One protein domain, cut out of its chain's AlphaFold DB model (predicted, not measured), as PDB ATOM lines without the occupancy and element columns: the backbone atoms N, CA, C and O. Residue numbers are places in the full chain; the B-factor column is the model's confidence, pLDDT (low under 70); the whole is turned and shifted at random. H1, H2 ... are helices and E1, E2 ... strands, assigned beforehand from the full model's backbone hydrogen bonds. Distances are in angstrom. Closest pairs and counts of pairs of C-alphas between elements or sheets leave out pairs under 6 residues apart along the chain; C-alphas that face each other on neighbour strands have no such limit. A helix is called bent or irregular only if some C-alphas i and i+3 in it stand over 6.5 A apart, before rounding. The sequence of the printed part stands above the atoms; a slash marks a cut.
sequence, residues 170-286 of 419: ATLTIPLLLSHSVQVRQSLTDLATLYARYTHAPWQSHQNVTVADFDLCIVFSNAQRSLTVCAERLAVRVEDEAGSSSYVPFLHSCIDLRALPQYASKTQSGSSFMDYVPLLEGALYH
ATOM      1  N   ALA A 170      17.201  17.322  24.657       76.50
ATOM      2  CA  ALA A 170      16.417  17.812  23.527       76.50
ATOM      3  C   ALA A 170      14.942  17.462  23.730       76.50
ATOM      4  O   ALA A 170      14.633  16.345  24.140       76.50
ATOM      5  N   THR A 171      14.045  18.391  23.430       78.06
ATOM      6  CA  THR A 171      12.596  18.195  23.513       78.06
ATOM      7  C   THR A 171      12.010  18.247  22.113       78.06
ATOM      8  O   THR A 171      12.301  19.173  21.358       78.06
ATOM      9  N   LEU A 172      11.205  17.247  21.764       78.69
ATOM     10  CA  LEU A 172      10.426  17.210  20.531       78.69
ATOM     11  C   LEU A 172       8.942  17.295  20.885       78.69
ATOM     12  O   LEU A 172       8.474  16.505  21.707       78.69
ATOM     13  N   THR A 173       8.221  18.202  20.232       76.50
ATOM     14  CA  THR A 173       6.766  18.341  20.339       76.50
ATOM     15  C   THR A 173       6.137  18.016  18.990       76.50
ATOM     16  O   THR A 173       6.404  18.696  17.999       76.50
ATOM     17  N   ILE A 174       5.334  16.955  18.939       79.06
ATOM     18  CA  ILE A 174       4.701  16.448  17.719       79.06
ATOM     19  C   ILE A 174       3.180  16.604  17.856       79.06
ATOM     20  O   ILE A 174       2.598  15.916  18.700       79.06
ATOM     21  N   PRO A 175       2.524  17.435  17.029       76.94
ATOM     22  CA  PRO A 175       1.072  17.544  17.031       76.94
ATOM     23  C   PRO A 175       0.436  16.266  16.482       76.94
ATOM     24  O   PRO A 175       0.847  15.726  15.447       76.94
ATOM     25  N   LEU A 176      -0.582  15.783  17.183       82.88
ATOM     26  CA  LEU A 176      -1.288  14.539  16.907       82.88
ATOM     27  C   LEU A 176      -2.709  14.799  16.408       82.88
ATOM     28  O   LEU A 176      -3.292  15.862  16.599       82.88
ATOM     29  N   LEU A 177      -3.289  13.784  15.773       81.38
ATOM     30  CA  LEU A 177      -4.683  13.723  15.338       81.38
ATOM     31  C   LEU A 177      -5.105  14.835  14.370       81.38
ATOM     32  O   LEU A 177      -6.299  15.010  14.147       81.38
ATOM     33  N   LEU A 178      -4.168  15.533  13.713       74.62
ATOM     34  CA  LEU A 178      -4.509  16.633  12.795       74.62
ATOM     35  C   LEU A 178      -5.486  16.207  11.685       74.62
ATOM     36  O   LEU A 178      -6.421  16.940  11.357       74.62
ATOM     37  N   SER A 179      -5.326  14.983  11.175       75.38
ATOM     38  CA  SER A 179      -6.201  14.378  10.165       75.38
ATOM     39  C   SER A 179      -7.600  14.029  10.684       75.38
ATOM     40  O   SER A 179      -8.519  13.887   9.880       75.38
ATOM     41  N   HIS A 180      -7.759  13.912  12.005       80.31
ATOM     42  CA  HIS A 180      -9.003  13.565  12.694       80.31
ATOM     43  C   HIS A 180      -9.568  14.726  13.532       80.31
ATOM     44  O   HIS A 180     -10.531  14.540  14.272       80.31
ATOM     45  N   SER A 181      -8.986  15.926  13.441       80.25
ATOM     46  CA  SER A 181      -9.290  17.074  14.313       80.25
ATOM     47  C   SER A 181     -10.777  17.449  14.332       80.25
ATOM     48  O   SER A 181     -11.341  17.770  15.378       80.25
ATOM     49  N   VAL A 182     -11.454  17.363  13.184       83.31
ATOM     50  CA  VAL A 182     -12.902  17.608  13.080       83.31
ATOM     51  C   VAL A 182     -13.698  16.488  13.754       83.31
ATOM     52  O   VAL A 182     -14.591  16.775  14.548       83.31
ATOM     53  N   GLN A 183     -13.366  15.219  13.491       89.50
ATOM     54  CA  GLN A 183     -14.054  14.073  14.093       89.50
ATOM     55  C   GLN A 183     -13.864  14.016  15.613       89.50
ATOM     56  O   GLN A 183     -14.791  13.643  16.331       89.50
ATOM     57  N   VAL A 184     -12.683  14.394  16.104       90.25
ATOM     58  CA  VAL A 184     -12.370  14.467  17.536       90.25
ATOM     59  C   VAL A 184     -13.233  15.528  18.210       90.25
ATOM     60  O   VAL A 184     -13.934  15.205  19.168       90.25
ATOM     61  N   ARG A 185     -13.266  16.759  17.680       89.06
ATOM     62  CA  ARG A 185     -14.121  17.829  18.226       89.06
ATOM     63  C   ARG A 185     -15.598  17.455  18.206       89.06
ATOM     64  O   ARG A 185     -16.284  17.656  19.207       89.06
ATOM     65  N   GLN A 186     -16.072  16.854  17.114       91.50
ATOM     66  CA  GLN A 186     -17.451  16.373  17.033       91.50
ATOM     67  C   GLN A 186     -17.723  15.290  18.081       91.50
ATOM     68  O   GLN A 186     -18.706  15.379  18.804       91.50
ATOM     69  N   SER A 187     -16.825  14.312  18.229       93.62
ATOM     70  CA  SER A 187     -17.011  13.219  19.191       93.62
ATOM     71  C   SER A 187     -17.047  13.718  20.638       93.62
ATOM     72  O   SER A 187     -17.864  13.254  21.430       93.62
ATOM     73  N   LEU A 188     -16.193  14.684  20.989       93.12
ATOM     74  CA  LEU A 188     -16.203  15.311  22.314       93.12
ATOM     75  C   LEU A 188     -17.466  16.162  22.535       93.12
ATOM     76  O   LEU A 188     -18.034  16.141  23.625       93.12
ATOM     77  N   THR A 189     -17.947  16.852  21.498       92.38
ATOM     78  CA  THR A 189     -19.200  17.624  21.543       92.38
ATOM     79  C   THR A 189     -20.417  16.716  21.740       92.38
ATOM     80  O   THR A 189     -21.258  16.976  22.602       92.38
ATOM     81  N   ASP A 190     -20.494  15.614  20.993       92.81
ATOM     82  CA  ASP A 190     -21.567  14.622  21.111       92.81
ATOM     83  C   ASP A 190     -21.556  13.966  22.498       92.81
ATOM     84  O   ASP A 190     -22.608  13.766  23.111       92.81
ATOM     85  N   LEU A 191     -20.360  13.684  23.029       93.25
ATOM     86  CA  LEU A 191     -20.174  13.146  24.373       93.25
ATOM     87  C   LEU A 191     -20.709  14.106  25.443       93.25
ATOM     88  O   LEU A 191     -21.502  13.682  26.286       93.25
ATOM     89  N   ALA A 192     -20.315  15.384  25.399       90.88
ATOM     90  CA  ALA A 192     -20.818  16.405  26.320       90.88
ATOM     91  C   ALA A 192     -22.346  16.540  26.226       90.88
ATOM     92  O   ALA A 192     -23.036  16.535  27.244       90.88
ATOM     93  N   THR A 193     -22.880  16.552  25.003       90.12
ATOM     94  CA  THR A 193     -24.318  16.686  24.738       90.12
ATOM     95  C   THR A 193     -25.124  15.522  25.315       90.12
ATOM     96  O   THR A 193     -26.129  15.738  25.996       90.12
ATOM     97  N   LEU A 194     -24.687  14.280  25.085       90.88
ATOM     98  CA  LEU A 194     -25.346  13.100  25.650       90.88
ATOM     99  C   LEU A 194     -25.226  13.069  27.173       90.88
ATOM    100  O   LEU A 194     -26.202  12.768  27.859       90.88
ATOM    101  N   TYR A 195     -24.051  13.388  27.716       89.25
ATOM    102  CA  TYR A 195     -23.838  13.361  29.159       89.25
ATOM    103  C   TYR A 195     -24.718  14.389  29.872       89.25
ATOM    104  O   TYR A 195     -25.396  14.054  30.844       89.25
ATOM    105  N   ALA A 196     -24.788  15.609  29.348       87.81
ATOM    106  CA  ALA A 196     -25.626  16.659  29.903       87.81
ATOM    107  C   ALA A 196     -27.123  16.336  29.840       87.81
ATOM    108  O   ALA A 196     -27.848  16.600  30.799       87.81
ATOM    109  N   ARG A 197     -27.580  15.705  28.748       88.31
ATOM    110  CA  ARG A 197     -28.966  15.235  28.618       88.31
ATOM    111  C   ARG A 197     -29.357  14.322  29.782       88.31
ATOM    112  O   ARG A 197     -30.411  14.530  30.375       88.31
ATOM    113  N   TYR A 198     -28.523  13.331  30.094       87.50
ATOM    114  CA  TYR A 198     -28.838  12.306  31.097       87.50
ATOM    115  C   TYR A 198     -28.525  12.719  32.534       87.50
ATOM    116  O   TYR A 198     -29.123  12.194  33.463       87.50
ATOM    117  N   THR A 199     -27.612  13.666  32.734       82.88
ATOM    118  CA  THR A 199     -27.323  14.222  34.066       82.88
ATOM    119  C   THR A 199     -28.164  15.453  34.397       82.88
ATOM    120  O   THR A 199     -28.031  16.010  35.484       82.88
ATOM    121  N   HIS A 200     -29.025  15.887  33.467       78.44
ATOM    122  CA  HIS A 200     -29.803  17.128  33.545       78.44
ATOM    123  C   HIS A 200     -28.949  18.366  33.857       78.44
ATOM    124  O   HIS A 200     -29.423  19.345  34.437       78.44
ATOM    125  N   ALA A 201     -27.673  18.319  33.481       75.94
ATOM    126  CA  ALA A 201     -26.735  19.399  33.699       75.94
ATOM    127  C   ALA A 201     -26.916  20.489  32.617       75.94
ATOM    128  O   ALA A 201     -27.393  20.206  31.513       75.94
ATOM    129  N   PRO A 202     -26.585  21.760  32.915       67.00
ATOM    130  CA  PRO A 202     -26.861  22.888  32.029       67.00
ATOM    131  C   PRO A 202     -25.878  22.909  30.849       67.00
ATOM    132  O   PRO A 202     -24.889  23.632  30.868       67.00
ATOM    133  N   TRP A 203     -26.138  22.096  29.829       69.25
ATOM    134  CA  TRP A 203     -25.491  22.175  28.518       69.25
ATOM    135  C   TRP A 203     -26.524  22.626  27.501       69.25
ATOM    136  O   TRP A 203     -27.590  22.018  27.361       69.25
ATOM    137  N   GLN A 204     -26.238  23.722  26.809       68.62
ATOM    138  CA  GLN A 204     -27.142  24.223  25.785       68.62
ATOM    139  C   GLN A 204     -26.877  23.473  24.480       68.62
ATOM    140  O   GLN A 204     -25.735  23.249  24.104       68.62
ATOM    141  N   SER A 205     -27.934  23.119  23.747       62.09
ATOM    142  CA  SER A 205     -27.859  22.283  22.535       62.09
ATOM    143  C   SER A 205     -27.048  22.871  21.369       62.09
ATOM    144  O   SER A 205     -26.951  22.238  20.324       62.09
ATOM    145  N   HIS A 206     -26.539  24.094  21.508       67.25
ATOM    146  CA  HIS A 206     -25.717  24.786  20.518       67.25
ATOM    147  C   HIS A 206     -24.263  24.982  20.967       67.25
ATOM    148  O   HIS A 206     -23.495  25.536  20.192       67.25
ATOM    149  N   GLN A 207     -23.894  24.555  22.181       78.44
ATOM    150  CA  GLN A 207     -22.522  24.635  22.680       78.44
ATOM    151  C   GLN A 207     -21.666  23.542  22.043       78.44
ATOM    152  O   GLN A 207     -22.018  22.362  22.098       78.44
ATOM    153  N   ASN A 208     -20.533  23.941  21.467       83.88
ATOM    154  CA  ASN A 208     -19.590  23.025  20.833       83.88
ATOM    155  C   ASN A 208     -18.201  23.089  21.471       83.88
ATOM    156  O   ASN A 208     -17.805  24.090  22.073       83.88
ATOM    157  N   VAL A 209     -17.437  22.013  21.283       84.81
ATOM    158  CA  VAL A 209     -15.990  22.015  21.516       84.81
ATOM    159  C   VAL A 209     -15.321  22.760  20.363       84.81
ATOM    160  O   VAL A 209     -15.384  22.331  19.206       84.81
ATOM    161  N   THR A 210     -14.683  23.887  20.666       80.19
ATOM    162  CA  THR A 210     -14.049  24.766  19.673       80.19
ATOM    163  C   THR A 210     -12.642  24.292  19.337       80.19
ATOM    164  O   THR A 210     -12.292  24.217  18.153       80.19
ATOM    165  N   VAL A 211     -11.884  23.891  20.362       78.75
ATOM    166  CA  VAL A 211     -10.485  23.450  20.281       78.75
ATOM    167  C   VAL A 211     -10.335  22.071  20.922       78.75
ATOM    168  O   VAL A 211     -10.898  21.810  21.984       78.75
ATOM    169  N   ALA A 212      -9.585  21.184  20.265       80.94
ATOM    170  CA  ALA A 212      -9.211  19.871  20.790       80.94
ATOM    171  C   ALA A 212      -7.849  19.458  20.211       80.94
ATOM    172  O   ALA A 212      -7.786  18.731  19.217       80.94
ATOM    173  N   ASP A 213      -6.780  19.945  20.836       79.94
ATOM    174  CA  ASP A 213      -5.403  19.739  20.395       79.94
ATOM    175  C   ASP A 213      -4.686  18.728  21.294       79.94
ATOM    176  O   ASP A 213      -4.899  18.669  22.512       79.94
ATOM    177  N   PHE A 214      -3.833  17.918  20.672       84.38
ATOM    178  CA  PHE A 214      -3.092  16.846  21.321       84.38
ATOM    179  C   PHE A 214      -1.645  16.902  20.859       84.38
ATOM    180  O   PHE A 214      -1.377  16.676  19.682       84.38
ATOM    181  N   ASP A 215      -0.717  17.127  21.784       81.06
ATOM    182  CA  ASP A 215       0.706  17.214  21.473       81.06
ATOM    183  C   ASP A 215       1.491  16.149  22.229       81.06
ATOM    184  O   ASP A 215       1.387  16.003  23.449       81.06
ATOM    185  N   LEU A 216       2.314  15.406  21.498       85.75
ATOM    186  CA  LEU A 216       3.281  14.479  22.060       85.75
ATOM    187  C   LEU A 216       4.583  15.216  22.356       85.75
ATOM    188  O   LEU A 216       5.279  15.635  21.436       85.75
ATOM    189  N   CYS A 217       4.951  15.297  23.630       83.38
ATOM    190  CA  CYS A 217       6.213  15.860  24.087       83.38
ATOM    191  C   CYS A 217       7.163  14.740  24.521       83.38
ATOM    192  O   CYS A 217       6.916  14.057  25.521       83.38
ATOM    193  N   ILE A 218       8.278  14.578  23.808       85.69
ATOM    194  CA  ILE A 218       9.332  13.618  24.149       85.69
ATOM    195  C   ILE A 218      10.598  14.375  24.533       85.69
ATOM    196  O   ILE A 218      11.120  15.170  23.754       85.69
ATOM    197  N   VAL A 219      11.117  14.088  25.724       84.44
ATOM    198  CA  VAL A 219      12.373  14.646  26.227       84.44
ATOM    199  C   VAL A 219      13.460  13.586  26.144       84.44
ATOM    200  O   VAL A 219      13.365  12.520  26.755       84.44
ATOM    201  N   PHE A 220      14.524  13.910  25.430       85.81
ATOM    202  CA  PHE A 220      15.725  13.111  25.263       85.81
ATOM    203  C   PHE A 220      16.857  13.665  26.120       85.81
ATOM    204  O   PHE A 220      16.993  14.877  26.261       85.81
ATOM    205  N   SER A 221      17.721  12.787  26.624       84.75
ATOM    206  CA  SER A 221      19.037  13.156  27.150       84.75
ATOM    207  C   SER A 221      20.135  12.495  26.334       84.75
ATOM    208  O   SER A 221      19.964  11.382  25.831       84.75
ATOM    209  N   ASN A 222      21.264  13.197  26.227       82.69
ATOM    210  CA  ASN A 222      22.501  12.671  25.664       82.69
ATOM    211  C   ASN A 222      23.708  12.845  26.611       82.69
ATOM    212  O   ASN A 222      24.845  13.024  26.173       82.69
ATOM    213  N   ALA A 223      23.489  12.771  27.928       74.06
ATOM    214  CA  ALA A 223      24.530  13.001  28.937       74.06
ATOM    215  C   ALA A 223      25.728  12.016  28.880       74.06
ATOM    216  O   ALA A 223      26.756  12.265  29.506       74.06
ATOM    217  N   GLN A 224      25.633  10.905  28.132       70.94
ATOM    218  CA  GLN A 224      26.690   9.881  28.012       70.94
ATOM    219  C   GLN A 224      27.003   9.459  26.564       70.94
ATOM    220  O   GLN A 224      27.514   8.361  26.344       70.94
ATOM    221  N   ARG A 225      26.695  10.294  25.558       70.75
ATOM    222  CA  ARG A 225      26.747   9.903  24.126       70.75
ATOM    223  C   ARG A 225      25.844   8.708  23.781       70.75
ATOM    224  O   ARG A 225      26.056   8.030  22.777       70.75
ATOM    225  N   SER A 226      24.854   8.448  24.626       76.56
ATOM    226  CA  SER A 226      23.793   7.475  24.418       76.56
ATOM    227  C   SER A 226      22.476   8.226  24.526       76.56
ATOM    228  O   SER A 226      22.240   8.919  25.515       76.56
ATOM    229  N   LEU A 227      21.658   8.127  23.479       83.06
ATOM    230  CA  LEU A 227      20.363   8.782  23.419       83.06
ATOM    231  C   LEU A 227      19.367   8.005  24.284       83.06
ATOM    232  O   LEU A 227      19.063   6.849  23.994       83.06
ATOM    233  N   THR A 228      18.835   8.648  25.317       84.38
ATOM    234  CA  THR A 228      17.837   8.044  26.208       84.38
ATOM    235  C   THR A 228      16.597   8.915  26.304       84.38
ATOM    236  O   THR A 228      16.705  10.126  26.505       84.38
ATOM    237  N   VAL A 229      15.418   8.301  26.223       86.81
ATOM    238  CA  VAL A 229      14.144   8.979  26.486       86.81
ATOM    239  C   VAL A 229      13.999   9.160  27.996       86.81
ATOM    240  O   VAL A 229      13.966   8.184  28.740       86.81
ATOM    241  N   CYS A 230      13.953  10.408  28.451       84.06
ATOM    242  CA  CYS A 230      13.848  10.773  29.865       84.06
ATOM    243  C   CYS A 230      12.400  10.946  30.307       84.06
ATOM    244  O   CYS A 230      12.042  10.605  31.431       84.06
ATOM    245  N   ALA A 231      11.579  11.511  29.427       82.00
ATOM    246  CA  ALA A 231      10.167  11.716  29.673       82.00
ATOM    247  C   ALA A 231       9.400  11.664  28.358       82.00
ATOM    248  O   ALA A 231       9.888  12.095  27.316       82.00
ATOM    249  N   GLU A 232       8.176  11.171  28.447       84.06
ATOM    250  CA  GLU A 232       7.205  11.166  27.371       84.06
ATOM    251  C   GLU A 232       5.867  11.581  27.969       84.06
ATOM    252  O   GLU A 232       5.452  11.051  29.005       84.06
ATOM    253  N   ARG A 233       5.243  12.601  27.384       83.81
ATOM    254  CA  ARG A 233       4.012  13.204  27.895       83.81
ATOM    255  C   ARG A 233       3.101  13.576  26.741       83.81
ATOM    256  O   ARG A 233       3.575  13.943  25.673       83.81
ATOM    257  N   LEU A 234       1.801  13.525  26.999       83.00
ATOM    258  CA  LEU A 234       0.784  14.065  26.110       83.00
ATOM    259  C   LEU A 234       0.206  15.321  26.744       83.00
ATOM    260  O   LEU A 234      -0.337  15.261  27.849       83.00
ATOM    261  N   ALA A 235       0.348  16.447  26.056       79.12
ATOM    262  CA  ALA A 235      -0.390  17.655  26.368       79.12
ATOM    263  C   ALA A 235      -1.739  17.591  25.645       79.12
ATOM    264  O   ALA A 235      -1.809  17.230  24.473       79.12
ATOM    265  N   VAL A 236      -2.810  17.900  26.371       82.00
ATOM    266  CA  VAL A 236      -4.176  17.897  25.844       82.00
ATOM    267  C   VAL A 236      -4.776  19.259  26.131       82.00
ATOM    268  O   VAL A 236      -4.807  19.677  27.290       82.00
ATOM    269  N   ARG A 237      -5.273  19.928  25.094       81.50
ATOM    270  CA  ARG A 237      -5.980  21.203  25.201       81.50
ATOM    271  C   ARG A 237      -7.384  21.028  24.650       81.50
ATOM    272  O   ARG A 237      -7.547  20.697  23.481       81.50
ATOM    273  N   VAL A 238      -8.388  21.247  25.493       80.12
ATOM    274  CA  VAL A 238      -9.798  21.229  25.097       80.12
ATOM    275  C   VAL A 238     -10.428  22.544  25.525       80.12
ATOM    276  O   VAL A 238     -10.266  22.951  26.672       80.12
ATOM    277  N   GLU A 239     -11.150  23.190  24.615       81.62
ATOM    278  CA  GLU A 239     -11.898  24.419  24.892       81.62
ATOM    279  C   GLU A 239     -13.330  24.283  24.382       81.62
ATOM    280  O   GLU A 239     -13.582  23.647  23.354       81.62
ATOM    281  N   ASP A 240     -14.273  24.876  25.110       81.38
ATOM    282  CA  ASP A 240     -15.684  24.919  24.747       81.38
ATOM    283  C   ASP A 240     -16.248  26.345  24.810       81.38
ATOM    284  O   ASP A 240     -15.668  27.258  25.395       81.38
ATOM    285  N   GLU A 241     -17.409  26.543  24.188       78.12
ATOM    286  CA  GLU A 241     -18.102  27.841  24.147       78.12
ATOM    287  C   GLU A 241     -18.790  28.199  25.481       78.12
ATOM    288  O   GLU A 241     -19.418  29.252  25.606       78.12
ATOM    289  N   ALA A 242     -18.723  27.316  26.482       68.38
ATOM    290  CA  ALA A 242     -19.595  27.345  27.651       68.38
ATOM    291  C   ALA A 242     -19.055  28.180  28.830       68.38
ATOM    292  O   ALA A 242     -19.794  28.422  29.788       68.38
ATOM    293  N   GLY A 243     -17.805  28.659  28.779       68.44
ATOM    294  CA  GLY A 243     -17.233  29.558  29.790       68.44
ATOM    295  C   GLY A 243     -17.389  29.028  31.226       68.44
ATOM    296  O   GLY A 243     -16.792  28.025  31.601       68.44
ATOM    297  N   SER A 244     -18.214  29.677  32.060       60.44
ATOM    298  CA  SER A 244     -18.455  29.271  33.460       60.44
ATOM    299  C   SER A 244     -19.209  27.946  33.643       60.44
ATOM    300  O   SER A 244     -19.197  27.396  34.741       60.44
ATOM    301  N   SER A 245     -19.880  27.436  32.608       68.12
ATOM    302  CA  SER A 245     -20.546  26.123  32.604       68.12
ATOM    303  C   SER A 245     -19.781  25.107  31.751       68.12
ATOM    304  O   SER A 245     -20.389  24.239  31.130       68.12
ATOM    305  N   SER A 246     -18.456  25.256  31.682       78.31
ATOM    306  CA  SER A 246     -17.582  24.425  30.860       78.31
ATOM    307  C   SER A 246     -17.601  22.953  31.269       78.31
ATOM    308  O   SER A 246     -17.496  22.606  32.449       78.31
ATOM    309  N   TYR A 247     -17.678  22.084  30.265       83.75
ATOM    310  CA  TYR A 247     -17.549  20.637  30.403       83.75
ATOM    311  C   TYR A 247     -16.115  20.171  30.163       83.75
ATOM    312  O   TYR A 247     -15.847  18.977  30.272       83.75
ATOM    313  N   VAL A 248     -15.171  21.081  29.906       84.94
ATOM    314  CA  VAL A 248     -13.744  20.767  29.738       84.94
ATOM    315  C   VAL A 248     -13.205  19.852  30.852       84.94
ATOM    316  O   VAL A 248     -12.596  18.832  30.516       84.94
ATOM    317  N   PRO A 249     -13.475  20.078  32.159       84.12
ATOM    318  CA  PRO A 249     -13.024  19.158  33.208       84.12
ATOM    319  C   PRO A 249     -13.589  17.737  33.059       84.12
ATOM    320  O   PRO A 249     -12.876  16.754  33.264       84.12
ATOM    321  N   PHE A 250     -14.859  17.620  32.665       86.56
ATOM    322  CA  PHE A 250     -15.495  16.334  32.389       86.56
ATOM    323  C   PHE A 250     -14.898  15.666  31.145       86.56
ATOM    324  O   PHE A 250     -14.565  14.483  31.193       86.56
ATOM    325  N   LEU A 251     -14.688  16.409  30.059       89.44
ATOM    326  CA  LEU A 251     -14.088  15.888  28.831       89.44
ATOM    327  C   LEU A 251     -12.665  15.375  29.081       89.44
ATOM    328  O   LEU A 251     -12.352  14.251  28.694       89.44
ATOM    329  N   HIS A 252     -11.841  16.120  29.825       86.06
ATOM    330  CA  HIS A 252     -10.531  15.632  30.267       86.06
ATOM    331  C   HIS A 252     -10.642  14.365  31.117       86.06
ATOM    332  O   HIS A 252      -9.841  13.447  30.946       86.06
ATOM    333  N   SER A 253     -11.658  14.269  31.984       85.12
ATOM    334  CA  SER A 253     -11.887  13.063  32.786       85.12
ATOM    335  C   SER A 253     -12.242  11.827  31.942       85.12
ATOM    336  O   SER A 253     -12.122  10.704  32.425       85.12
ATOM    337  N   CYS A 254     -12.674  12.003  30.693       87.19
ATOM    338  CA  CYS A 254     -13.070  10.918  29.796       87.19
ATOM    339  C   CYS A 254     -11.923  10.405  28.908       87.19
ATOM    340  O   CYS A 254     -12.002   9.281  28.413       87.19
ATOM    341  N   ILE A 255     -10.848  11.178  28.725       85.38
ATOM    342  CA  ILE A 255      -9.724  10.814  27.849       85.38
ATOM    343  C   ILE A 255      -8.707   9.965  28.630       85.38
ATOM    344  O   ILE A 255      -7.923  10.486  29.424       85.38
ATOM    345  N   ASP A 256      -8.684   8.645  28.409       82.25
ATOM    346  CA  ASP A 256      -7.685   7.773  29.047       82.25
ATOM    347  C   ASP A 256      -6.326   7.847  28.327       82.25
ATOM    348  O   ASP A 256      -6.217   7.543  27.137       82.25
ATOM    349  N   LEU A 257      -5.277   8.218  29.067       83.31
ATOM    350  CA  LEU A 257      -3.909   8.366  28.558       83.31
ATOM    351  C   LEU A 257      -2.948   7.280  29.075       83.31
ATOM    352  O   LEU A 257      -1.786   7.247  28.678       83.31
ATOM    353  N   ARG A 258      -3.386   6.390  29.977       74.00
ATOM    354  CA  ARG A 258      -2.478   5.501  30.732       74.00
ATOM    355  C   ARG A 258      -2.051   4.254  29.967       74.00
ATOM    356  O   ARG A 258      -0.939   3.777  30.163       74.00
ATOM    357  N   ALA A 259      -2.933   3.715  29.127       75.50
ATOM    358  CA  ALA A 259      -2.689   2.499  28.345       75.50
ATOM    359  C   ALA A 259      -2.165   2.794  26.929       75.50
ATOM    360  O   ALA A 259      -2.257   1.947  26.039       75.50
ATOM    361  N   LEU A 260      -1.647   4.003  26.707       87.06
ATOM    362  CA  LEU A 260      -1.118   4.388  25.411       87.06
ATOM    363  C   LEU A 260       0.259   3.754  25.175       87.06
ATOM    364  O   LEU A 260       1.040   3.585  26.119       87.06
ATOM    365  N   PRO A 261       0.571   3.389  23.921       88.00
ATOM    366  CA  PRO A 261       1.918   2.993  23.543       88.00
ATOM    367  C   PRO A 261       2.932   4.054  23.982       88.00
ATOM    368  O   PRO A 261       2.637   5.237  23.897       88.00
ATOM    369  N   GLN A 262       4.115   3.633  24.434       86.56
ATOM    370  CA  GLN A 262       5.200   4.542  24.824       86.56
ATOM    371  C   GLN A 262       6.397   4.354  23.902       86.56
ATOM    372  O   GLN A 262       6.859   3.221  23.705       86.56
ATOM    373  N   TYR A 263       6.947   5.451  23.395       84.81
ATOM    374  CA  TYR A 263       8.116   5.453  22.526       84.81
ATOM    375  C   TYR A 263       9.322   4.803  23.213       84.81
ATOM    376  O   TYR A 263       9.995   3.961  22.620       84.81
ATOM    377  N   ALA A 264       9.541   5.089  24.503       77.94
ATOM    378  CA  ALA A 264      10.657   4.534  25.279       77.94
ATOM    379  C   ALA A 264      10.681   2.990  25.320       77.94
ATOM    380  O   ALA A 264      11.748   2.381  25.372       77.94
ATOM    381  N   SER A 265       9.512   2.347  25.273       71.75
ATOM    382  CA  SER A 265       9.395   0.882  25.231       71.75
ATOM    383  C   SER A 265       9.656   0.293  23.837       71.75
ATOM    384  O   SER A 265       9.997  -0.880  23.704       71.75
ATOM    385  N   LYS A 266       9.508   1.114  22.790       67.12
ATOM    386  CA  LYS A 266       9.572   0.733  21.372       67.12
ATOM    387  C   LYS A 266      10.933   1.012  20.731       67.12
ATOM    388  O   LYS A 266      11.303   0.337  19.768       67.12
ATOM    389  N   THR A 267      11.723   1.920  21.300       64.44
ATOM    390  CA  THR A 267      13.125   2.140  20.902       64.44
ATOM    391  C   THR A 267      13.987   0.892  21.116       64.44
ATOM    392  O   THR A 267      14.870   0.612  20.309       64.44
ATOM    393  N   GLN A 268      13.679   0.061  22.122       59.44
ATOM    394  CA  GLN A 268      14.354  -1.230  22.343       59.44
ATOM    395  C   GLN A 268      14.072  -2.264  21.240       59.44
ATOM    396  O   GLN A 268      14.874  -3.173  21.031       59.44
ATOM    397  N   SER A 269      12.957  -2.121  20.514       60.09
ATOM    398  CA  SER A 269      12.594  -2.966  19.368       60.09
ATOM    399  C   SER A 269      13.010  -2.383  18.011       60.09
ATOM    400  O   SER A 269      12.653  -2.951  16.981       60.09
ATOM    401  N   GLY A 270      13.749  -1.267  17.989       67.19
ATOM    402  CA  GLY A 270      14.189  -0.607  16.755       67.19
ATOM    403  C   GLY A 270      13.080   0.132  15.998       67.19
ATOM    404  O   GLY A 270      13.213   0.349  14.798       67.19
ATOM    405  N   SER A 271      11.976   0.483  16.668       74.25
ATOM    406  CA  SER A 271      10.878   1.245  16.059       74.25
ATOM    407  C   SER A 271      11.216   2.733  15.973       74.25
ATOM    408  O   SER A 271      11.759   3.296  16.922       74.25
ATOM    409  N   SER A 272      10.846   3.366  14.859       83.88
ATOM    410  CA  SER A 272      11.080   4.794  14.598       83.88
ATOM    411  C   SER A 272       9.835   5.644  14.881       83.88
ATOM    412  O   SER A 272       8.738   5.106  15.064       83.88
ATOM    413  N   PHE A 273       9.954   6.979  14.846       83.38
ATOM    414  CA  PHE A 273       8.780   7.871  14.898       83.38
ATOM    415  C   PHE A 273       7.726   7.562  13.822       83.38
ATOM    416  O   PHE A 273       6.534   7.720  14.078       83.38
ATOM    417  N   MET A 274       8.147   7.078  12.649       81.88
ATOM    418  CA  MET A 274       7.245   6.717  11.549       81.88
ATOM    419  C   MET A 274       6.318   5.551  11.892       81.88
ATOM    420  O   MET A 274       5.184   5.520  11.426       81.88
ATOM    421  N   ASP A 275       6.782   4.616  12.717       85.44
ATOM    422  CA  ASP A 275       5.989   3.463  13.153       85.44
ATOM    423  C   ASP A 275       5.205   3.792  14.424       85.44
ATOM    424  O   ASP A 275       4.078   3.342  14.633       85.44
ATOM    425  N   TYR A 276       5.832   4.582  15.294       89.12
ATOM    426  CA  TYR A 276       5.317   4.884  16.613       89.12
ATOM    427  C   TYR A 276       4.153   5.876  16.587       89.12
ATOM    428  O   TYR A 276       3.114   5.594  17.180       89.12
ATOM    429  N   VAL A 277       4.303   7.018  15.901       87.56
ATOM    430  CA  VAL A 277       3.296   8.089  15.947       87.56
ATOM    431  C   VAL A 277       1.940   7.620  15.406       87.56
ATOM    432  O   VAL A 277       0.957   7.803  16.117       87.56
ATOM    433  N   PRO A 278       1.830   6.935  14.248       87.44
ATOM    434  CA  PRO A 278       0.533   6.440  13.775       87.44
ATOM    435  C   PRO A 278      -0.118   5.428  14.727       87.44
ATOM    436  O   PRO A 278      -1.337   5.415  14.892       87.44
ATOM    437  N   LEU A 279       0.690   4.586  15.379       90.31
ATOM    438  CA  LEU A 279       0.216   3.618  16.366       90.31
ATOM    439  C   LEU A 279      -0.301   4.315  17.637       90.31
ATOM    440  O   LEU A 279      -1.342   3.921  18.167       90.31
ATOM    441  N   LEU A 280       0.387   5.364  18.094       92.06
ATOM    442  CA  LEU A 280      -0.073   6.222  19.185       92.06
ATOM    443  C   LEU A 280      -1.365   6.958  18.809       92.06
ATOM    444  O   LEU A 280      -2.315   6.929  19.586       92.06
ATOM    445  N   GLU A 281      -1.423   7.576  17.626       90.25
ATOM    446  CA  GLU A 281      -2.604   8.291  17.126       90.25
ATOM    447  C   GLU A 281      -3.823   7.365  17.051       90.25
ATOM    448  O   GLU A 281      -4.896   7.730  17.524       90.25
ATOM    449  N   GLY A 282      -3.659   6.145  16.532       90.94
ATOM    450  CA  GLY A 282      -4.737   5.157  16.484       90.94
ATOM    451  C   GLY A 282      -5.244   4.758  17.874       90.94
ATOM    452  O   GLY A 282      -6.454   4.696  18.094       90.94
ATOM    453  N   ALA A 283      -4.338   4.527  18.829       91.19
ATOM    454  CA  ALA A 283      -4.710   4.201  20.207       91.19
ATOM    455  C   ALA A 283      -5.390   5.382  20.922       91.19
ATOM    456  O   ALA A 283      -6.411   5.201  21.583       91.19
ATOM    457  N   LEU A 284      -4.861   6.596  20.755       92.19
ATOM    458  CA  LEU A 284      -5.412   7.813  21.343       92.19
ATOM    459  C   LEU A 284      -6.799   8.129  20.777       92.19
ATOM    460  O   LEU A 284      -7.727   8.391  21.539       92.19
ATOM    461  N   TYR A 285      -6.967   8.044  19.456       92.38
ATOM    462  CA  TYR A 285      -8.259   8.250  18.806       92.38
ATOM    463  C   TYR A 285      -9.308   7.243  19.298       92.38
ATOM    464  O   TYR A 285     -10.429   7.629  19.629       92.38
ATOM    465  N   HIS A 286      -8.928   5.968  19.442       90.75
ATOM    466  CA  HIS A 286      -9.796   4.938  20.018       90.75
ATOM    467  C   HIS A 286     -10.232   5.292  21.451       90.75
ATOM    468  O   HIS A 286     -11.423   5.250  21.759       90.75
TER     469      HIS A 286
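AT A GLANCE: This is residues 170 to 286 of the 419 residues of an uncharacterized protein of Strigomonas culicis (UniProt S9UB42). A long, twisted ribbon of three antiparallel strands, made of the hairpin E2 and E3 with the shorter E1 beside E2, runs along a rod, and helices cover one face of it. H1 and H4 follow one another along the rod at a shallow tilt, while the short H2 and H3 pack on E3 towards its two ends. The printed part has 117 residues with four named helices and three named strands, in the chain order E1 H1 E2 E3 H2 H3 H4; the sheet's order is E1 - E2 - E3, and the class is mixed, helices and strands. The whole is loose, with a radius of gyration of the C-alphas of 17.2 A and spans of 57 by 23 by 21 A.

IN THESE COORDINATES: E2, residues 209 to 221, is 36.6 A long, and E3, residues 228 to 240, is 37.6 A. E1, residues 170 to 176, begins with C-alpha 170 at (16.417, 17.812, 23.527) and is 19.2 A long. H1, residues 178 to 199, begins with C-alpha 178 at (-4.509, 16.633, 12.795) and is 31.3 A long; it is irregular, with C-alphas 179 and 182 8.0 A apart. H2 is residues 248 to 254 and H3 residues 263 to 269. H4, residues 273 to 286, is 19.5 A long and ends with C-alpha 286 at (-9.796, 4.938, 20.018).

HOW THE PARTS SIT: In the hairpin E2 and E3, N 217 and O 233 are within hydrogen-bond range at 2.8 A. E1 and E2 are antiparallel at 152 degrees, with N 174 and O 216 2.8 A apart. H1 is on the sheet at a height of 9.5 A; its closest C-alphas to E2 are those of Thr 189 and Val 209, 5.4 A apart. H3 lies on the same face as H1 and stands up from the sheet at 43 degrees. H2, H3 and H4 with the sheet make two layers, helices on one face of a sheet. H2 lies over E3, with the C-alphas of Val 238 and Val 248 closest at 6.1 A. H4 is close to H1 but not clearly touching it; their closest C-alphas, of Val 184 and Tyr 285, are 7.6 A apart, at a shallow tilt of 21 degrees, the same way. H1 and H3 are apart. Every O i to N i+4 pair is within hydrogen-bond range in H2, against 16 of 18 in H1, 8 of 10 in H4 and 1 of 3 in H3, where 2 of 4 O i to N i+3 pairs are.

THE WHOLE: The two C-alphas farthest apart, of His 200 and Arg 225, are 57.8 A from each other. The printed part has no cut and no long link. Its mean pLDDT is 81.6; residues 202 to 206, 242 to 245 and 266 to 270 are under 70.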